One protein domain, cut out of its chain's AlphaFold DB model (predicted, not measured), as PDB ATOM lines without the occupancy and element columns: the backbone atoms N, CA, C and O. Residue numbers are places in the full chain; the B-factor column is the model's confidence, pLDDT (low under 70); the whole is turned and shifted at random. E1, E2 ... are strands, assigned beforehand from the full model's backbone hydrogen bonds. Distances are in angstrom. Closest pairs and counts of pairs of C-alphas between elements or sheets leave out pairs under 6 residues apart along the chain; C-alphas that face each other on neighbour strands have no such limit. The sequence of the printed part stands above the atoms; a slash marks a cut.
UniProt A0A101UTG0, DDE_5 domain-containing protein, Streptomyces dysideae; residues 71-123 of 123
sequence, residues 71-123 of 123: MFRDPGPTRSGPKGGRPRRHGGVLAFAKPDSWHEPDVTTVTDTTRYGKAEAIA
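This is residues 71 to 123 of the 123 residues of the protein "DDE_5 domain-containing protein" of Streptomyces dysideae (UniProt A0A101UTG0). With little regular structure, this is a long rod: residues 71 to 92 fold back as a loop at one end, the hairpin E2 and E3 makes the other, and short E1 and residues 96 to 107 lie between. The 53 printed residues hold no named helix and strands E1, E2, E3 in that order; E2 - E3 is an antiparallel sheet. The class is all strand, with 15 residues in named elements. It is extended, radius of gyration of the C-alphas 17.2 A, spanning 58 by 20 by 13 A.

Residues 71 to 72 pair antiparallel with residues 93 to 94 of E1, residues 93 to 95, which pairs with no named strand. E1 is apart from E2, residues 108 to 113, and E3, residues 117 to 122. The hairpin E2 and E3 is antiparallel at 162 degrees; N 111 and O 119 are within hydrogen-bond range at 2.9 A.

C-alpha 93 begins E1 at (22.906, 3.349, -38.800). E2 measures 15.9 A; E3 measures 16.3 A, ending at C-alpha 122 (15.815, 7.993, -52.555).

The farthest C-alphas, Lys 83 and Thr 114, are 58.6 A apart. The printed part has no cut. E1 to E2 is a long link. Residues 82 and 123 have pLDDT under 70.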
ATOM      1  N   MET A  71      18.327   7.265 -37.923       92.94
ATOM      2  CA  MET A  71      17.473   6.091 -38.015       92.94
ATOM      3  C   MET A  71      18.328   4.826 -38.016       92.94
ATOM      4  O   MET A  71      19.553   4.872 -38.145       92.94
ATOM      5  N   PHE A  72      17.670   3.684 -37.861       93.50
ATOM      6  CA  PHE A  72      18.317   2.382 -37.914       93.50
ATOM      7  C   PHE A  72      17.526   1.454 -38.827       93.50
ATOM      8  O   PHE A  72      16.296   1.447 -38.780       93.50
ATOM      9  N   ARG A  73      18.233   0.644 -39.615       90.44
ATOM     10  CA  ARG A  73      17.632  -0.470 -40.357       90.44
ATOM     11  C   ARG A  73      17.084  -1.522 -39.396       90.44
ATOM     12  O   ARG A  73      17.435  -1.559 -38.211       90.44
ATOM     13  N   ASP A  74      16.287  -2.427 -39.947       89.38
ATOM     14  CA  ASP A  74      15.980  -3.687 -39.283       89.38
ATOM     15  C   ASP A  74      17.300  -4.406 -38.899       89.38
ATOM     16  O   ASP A  74      18.194  -4.526 -39.746       89.38
ATOM     17  N   PRO A  75      17.492  -4.846 -37.636       90.00
ATOM     18  CA  PRO A  75      18.634  -5.683 -37.243       90.00
ATOM     19  C   PRO A  75      18.747  -6.996 -38.029       90.00
ATOM     20  O   PRO A  75      19.811  -7.626 -37.990       90.00
ATOM     21  N   GLY A  76      17.684  -7.404 -38.724       87.81
ATOM     22  CA  GLY A  76      17.607  -8.667 -39.436       87.81
ATOM     23  C   GLY A  76      17.399  -9.851 -38.483       87.81
ATOM     24  O   GLY A  76      17.090  -9.668 -37.302       87.81
ATOM     25  N   PRO A  77      17.569 -11.094 -38.971       87.00
ATOM     26  CA  PRO A  77      17.268 -12.288 -38.191       87.00
ATOM     27  C   PRO A  77      18.048 -12.353 -36.876       87.00
ATOM     28  O   PRO A  77      19.261 -12.127 -36.838       87.00
ATOM     29  N   THR A  78      17.359 -12.743 -35.801       82.69
ATOM     30  CA  THR A  78      17.975 -12.961 -34.489       82.69
ATOM     31  C   THR A  78      19.096 -13.994 -34.589       82.69
ATOM     32  O   THR A  78      18.853 -15.177 -34.820       82.69
ATOM     33  N   ARG A  79      20.339 -13.562 -34.365       73.12
ATOM     34  CA  ARG A  79      21.500 -14.454 -34.274       73.12
ATOM     35  C   ARG A  79      21.798 -14.745 -32.806       73.12
ATOM     36  O   ARG A  79      22.430 -13.938 -32.128       73.12
ATOM     37  N   SER A  80      21.335 -15.893 -32.319       70.06
ATOM     38  CA  SER A  80      21.809 -16.469 -31.056       70.06
ATOM     39  C   SER A  80      23.201 -17.060 -31.294       70.06
ATOM     40  O   SER A  80      23.353 -18.001 -32.070       70.06
ATOM     41  N   GLY A  81      24.239 -16.469 -30.698       70.62
ATOM     42  CA  GLY A  81      25.581 -17.054 -30.719       70.62
ATOM     43  C   GLY A  81      25.709 -18.195 -29.698       70.62
ATOM     44  O   GLY A  81      24.955 -18.217 -28.728       70.62
ATOM     45  N   PRO A  82      26.713 -19.087 -29.819       69.75
ATOM     46  CA  PRO A  82      26.955 -20.166 -28.848       69.75
ATOM     47  C   PRO A  82      27.161 -19.674 -27.406       69.75
ATOM     48  O   PRO A  82      26.928 -20.406 -26.454       69.75
ATOM     49  N   LYS A  83      27.602 -18.418 -27.247       72.25
ATOM     50  CA  LYS A  83      27.814 -17.757 -25.952       72.25
ATOM     51  C   LYS A  83      26.546 -17.098 -25.382       72.25
ATOM     52  O   LYS A  83      26.618 -16.485 -24.321       72.25
ATOM     53  N   GLY A  84      25.410 -17.199 -26.077       74.31
ATOM     54  CA  GLY A  84      24.206 -16.432 -25.769       74.31
ATOM     55  C   GLY A  84      24.403 -14.923 -25.961       74.31
ATOM     56  O   GLY A  84      25.491 -14.439 -26.274       74.31
ATOM     57  N   GLY A  85      23.319 -14.164 -25.814       80.12
ATOM     58  CA  GLY A  85      23.334 -12.704 -25.881       80.12
ATOM     59  C   GLY A  85      21.976 -12.133 -26.272       80.12
ATOM     60  O   GLY A  85      21.200 -12.780 -26.976       80.12
ATOM     61  N   ARG A  86      21.678 -10.911 -25.814       83.19
ATOM     62  CA  ARG A  86      20.464 -10.201 -26.229       83.19
ATOM     63  C   ARG A  86      20.542  -9.932 -27.742       83.19
ATOM     64  O   ARG A  86      21.545  -9.365 -28.182       83.19
ATOM     65  N   PRO A  87      19.512 -10.291 -28.528       85.75
ATOM     66  CA  PRO A  87      19.461  -9.963 -29.948       85.75
ATOM     67  C   PRO A  87      19.642  -8.462 -30.183       85.75
ATOM     68  O   PRO A  87      19.227  -7.635 -29.362       85.75
ATOM     69  N   ARG A  88      20.258  -8.100 -31.314       86.56
ATOM     70  CA  ARG A  88      20.377  -6.692 -31.706       86.56
ATOM     71  C   ARG A  88      18.979  -6.112 -31.901       86.56
ATOM     72  O   ARG A  88      18.156  -6.716 -32.575       86.56
ATOM     73  N   ARG A  89      18.728  -4.937 -31.321       89.19
ATOM     74  CA  ARG A  89      17.473  -4.192 -31.520       89.19
ATOM     75  C   ARG A  89      17.482  -3.361 -32.808       89.19
ATOM     76  O   ARG A  89      16.424  -3.054 -33.336       89.19
ATOM     77  N   HIS A  90      18.668  -2.985 -33.280       92.69
ATOM     78  CA  HIS A  90      18.866  -2.045 -34.378       92.69
ATOM     79  C   HIS A  90      19.906  -2.585 -35.365       92.69
ATOM     80  O   HIS A  90      20.905  -3.183 -34.945       92.69
ATOM     81  N   GLY A  91      19.648  -2.391 -36.657       92.19
ATOM     82  CA  GLY A  91      20.559  -2.692 -37.756       92.19
ATOM     83  C   GLY A  91      21.531  -1.550 -38.042       92.19
ATOM     84  O   GLY A  91      21.938  -0.822 -37.136       92.19
ATOM     85  N   GLY A  92      21.924  -1.422 -39.312       93.00
ATOM     86  CA  GLY A  92      22.801  -0.351 -39.790       93.00
ATOM     87  C   GLY A  92      22.271   1.042 -39.440       93.00
ATOM     88  O   GLY A  92      21.062   1.271 -39.437       93.00
ATOM     89  N   VAL A  93      23.194   1.942 -39.097       95.25
ATOM     90  CA  VAL A  93      22.906   3.349 -38.800       95.25
ATOM     91  C   VAL A  93      22.651   4.086 -40.106       95.25
ATOM     92  O   VAL A  93      23.482   4.009 -41.000       95.25
ATOM     93  N   LEU A  94      21.577   4.870 -40.151       93.62
ATOM     94  CA  LEU A  94      21.263   5.791 -41.234       93.62
ATOM     95  C   LEU A  94      21.117   7.200 -40.649       93.62
ATOM     96  O   LEU A  94      20.059   7.587 -40.148       93.62
ATOM     97  N   ALA A  95      22.207   7.962 -40.644       95.62
ATOM     98  CA  ALA A  95      22.225   9.330 -40.143       95.62
ATOM     99  C   ALA A  95      22.006  10.311 -41.300       95.62
ATOM    100  O   ALA A  95      22.832  10.412 -42.203       95.62
ATOM    101  N   PHE A  96      20.924  11.090 -41.259       92.31
ATOM    102  CA  PHE A  96      20.579  12.008 -42.353       92.31
ATOM    103  C   PHE A  96      21.636  13.097 -42.584       92.31
ATOM    104  O   PHE A  96      21.814  13.558 -43.703       92.31
ATOM    105  N   ALA A  97      22.402  13.471 -41.560       95.38
ATOM    106  CA  ALA A  97      23.500  14.428 -41.698       95.38
ATOM    107  C   ALA A  97      24.797  13.818 -42.276       95.38
ATOM    108  O   ALA A  97      25.764  14.548 -42.484       95.38
ATOM    109  N   LYS A  98      24.859  12.495 -42.481       95.25
ATOM    110  CA  LYS A  98      26.079  11.755 -42.842       95.25
ATOM    111  C   LYS A  98      25.828  10.831 -44.040       95.25
ATOM    112  O   LYS A  98      25.453   9.675 -43.833       95.25
ATOM    113  N   PRO A  99      26.020  11.319 -45.279       92.25
ATOM    114  CA  PRO A  99      25.762  10.537 -46.491       92.25
ATOM    115  C   PRO A  99      26.552   9.226 -46.591       92.25
ATOM    116  O   PRO A  99      26.076   8.269 -47.184       92.25
ATOM    117  N   ASP A 100      27.730   9.140 -45.969       93.69
ATOM    118  CA  ASP A 100      28.544   7.917 -45.880       93.69
ATOM    119  C   ASP A 100      27.906   6.810 -45.019       93.69
ATOM    120  O   ASP A 100      28.291   5.646 -45.120       93.69
ATOM    121  N   SER A 101      26.917   7.154 -44.187       93.12
ATOM    122  CA  SER A 101      26.092   6.184 -43.459       93.12
ATOM    123  C   SER A 101      24.873   5.703 -44.247       93.12
ATOM    124  O   SER A 101      24.189   4.784 -43.801       93.12
ATOM    125  N   TRP A 102      24.557   6.321 -45.388       91.75
ATOM    126  CA  TRP A 102      23.364   5.972 -46.151       91.75
ATOM    127  C   TRP A 102      23.567   4.638 -46.864       91.75
ATOM    128  O   TRP A 102      24.653   4.318 -47.345       91.75
ATOM    129  N   HIS A 103      22.513   3.831 -46.891       88.88
ATOM    130  CA  HIS A 103      22.520   2.533 -47.556       88.88
ATOM    131  C   HIS A 103      22.011   2.668 -48.992       88.88
ATOM    132  O   HIS A 103      21.519   3.726 -49.382       88.88
ATOM    133  N   GLU A 104      22.132   1.596 -49.775       90.19
ATOM    134  CA  GLU A 104      21.424   1.511 -51.051       90.19
ATOM    135  C   GLU A 104      19.913   1.640 -50.793       90.19
ATOM    136  O   GLU A 104      19.403   0.922 -49.926       90.19
ATOM    137  N   PRO A 105      19.221   2.562 -51.487       88.69
ATOM    138  CA  PRO A 105      17.788   2.728 -51.336       88.69
ATOM    139  C   PRO A 105      17.023   1.454 -51.692       88.69
ATOM    140  O   PRO A 105      17.244   0.882 -52.760       88.69
ATOM    141  N   ASP A 106      16.072   1.049 -50.852       87.00
ATOM    142  CA  ASP A 106      15.165  -0.052 -51.207       87.00
ATOM    143  C   ASP A 106      14.153   0.413 -52.266       87.00
ATOM    144  O   ASP A 106      13.687  -0.374 -53.093       87.00
ATOM    145  N   VAL A 107      13.788   1.700 -52.227       89.56
ATOM    146  CA  VAL A 107      12.823   2.309 -53.140       89.56
ATOM    147  C   VAL A 107      13.343   3.664 -53.597       89.56
ATOM    148  O   VAL A 107      13.671   4.541 -52.800       89.56
ATOM    149  N   THR A 108      13.356   3.858 -54.912       91.69
ATOM    150  CA  THR A 108      13.583   5.164 -55.532       91.69
ATOM    151  C   THR A 108      12.334   5.562 -56.297       91.69
ATOM    152  O   THR A 108      11.799   4.775 -57.078       91.69
ATOM    153  N   THR A 109      11.862   6.784 -56.076       91.94
ATOM    154  CA  THR A 109      10.746   7.354 -56.835       91.94
ATOM    155  C   THR A 109      11.197   8.596 -57.578       91.94
ATOM    156  O   THR A 109      11.979   9.401 -57.074       91.94
ATOM    157  N   VAL A 110      10.698   8.734 -58.802       92.62
ATOM    158  CA  VAL A 110      10.981   9.858 -59.687       92.62
ATOM    159  C   VAL A 110       9.659  10.380 -60.217       92.62
ATOM    160  O   VAL A 110       8.848   9.608 -60.723       92.62
ATOM    161  N   THR A 111       9.463  11.689 -60.115       93.25
ATOM    162  CA  THR A 111       8.286  12.383 -60.632       93.25
ATOM    163  C   THR A 111       8.720  13.663 -61.321       93.25
ATOM    164  O   THR A 111       9.425  14.483 -60.734       93.25
ATOM    165  N   ASP A 112       8.252  13.877 -62.546       94.31
ATOM    166  CA  ASP A 112       8.365  15.179 -63.189       94.31
ATOM    167  C   ASP A 112       7.342  16.139 -62.589       94.31
ATOM    168  O   ASP A 112       6.138  15.883 -62.559       94.31
ATOM    169  N   THR A 113       7.828  17.271 -62.093       91.69
ATOM    170  CA  THR A 113       6.981  18.326 -61.547       91.69
ATOM    171  C   THR A 113       6.861  19.462 -62.549       91.69
ATOM    172  O   THR A 113       7.826  19.860 -63.204       91.69
ATOM    173  N   THR A 114       5.671  20.050 -62.628       90.06
ATOM    174  CA  THR A 114       5.389  21.161 -63.548       90.06
ATOM    175  C   THR A 114       6.192  22.427 -63.240       90.06
ATOM    176  O   THR A 114       6.374  23.253 -64.129       90.06
ATOM    177  N   ARG A 115       6.660  22.605 -61.993       90.06
ATOM    178  CA  ARG A 115       7.340  23.831 -61.530       90.06
ATOM    179  C   ARG A 115       8.815  23.663 -61.171       90.06
ATOM    180  O   ARG A 115       9.542  24.647 -61.236       90.06
ATOM    181  N   TYR A 116       9.252  22.468 -60.781       85.25
ATOM    182  CA  TYR A 116      10.603  22.240 -60.252       85.25
ATOM    183  C   TYR A 116      11.413  21.245 -61.092       85.25
ATOM    184  O   TYR A 116      12.531  20.900 -60.723       85.25
ATOM    185  N   GLY A 117      10.869  20.795 -62.228       91.94
ATOM    186  CA  GLY A 117      11.472  19.731 -63.023       91.94
ATOM    187  C   GLY A 117      11.401  18.390 -62.294       91.94
ATOM    188  O   GLY A 117      10.458  18.136 -61.540       91.94
ATOM    189  N   LYS A 118      12.391  17.527 -62.523       92.19
ATOM    190  CA  LYS A 118      12.455  16.189 -61.931       92.19
ATOM    191  C   LYS A 118      12.644  16.270 -60.411       92.19
ATOM    192  O   LYS A 118      13.659  16.773 -59.934       92.19
ATOM    193  N   ALA A 119      11.694  15.719 -59.663       90.88
ATOM    194  CA  ALA A 119      11.830  15.417 -58.246       90.88
ATOM    195  C   ALA A 119      12.204  13.941 -58.074       90.88
ATOM    196  O   ALA A 119      11.581  13.060 -58.668       90.88
ATOM    197  N   GLU A 120      13.215  13.677 -57.254       89.75
ATOM    198  CA  GLU A 120      13.697  12.331 -56.952       89.75
ATOM    199  C   GLU A 120      13.748  12.141 -55.437       89.75
ATOM    200  O   GLU A 120      14.288  12.982 -54.716       89.75
ATOM    201  N   ALA A 121      13.155  11.050 -54.964       84.12
ATOM    202  CA  ALA A 121      13.231  10.627 -53.576       84.12
ATOM    203  C   ALA A 121      13.882   9.244 -53.517       84.12
ATOM    204  O   ALA A 121      13.372   8.283 -54.098       84.12
ATOM    205  N   ILE A 122      15.009   9.186 -52.813       79.38
ATOM    206  CA  ILE A 122      15.815   7.993 -52.555       79.38
ATOM    207  C   ILE A 122      15.646   7.625 -51.074       79.38
ATOM    208  O   ILE A 122      15.871   8.478 -50.212       79.38
ATOM    209  N   ALA A 123      15.175   6.409 -50.784       63.62
ATOM    210  CA  ALA A 123      14.884   5.923 -49.430       63.62
ATOM    211  C   ALA A 123      15.628   4.627 -49.104       63.62
ATOM    212  O   ALA A 123      15.395   3.630 -49.825       63.62
TER     213      ALA A 123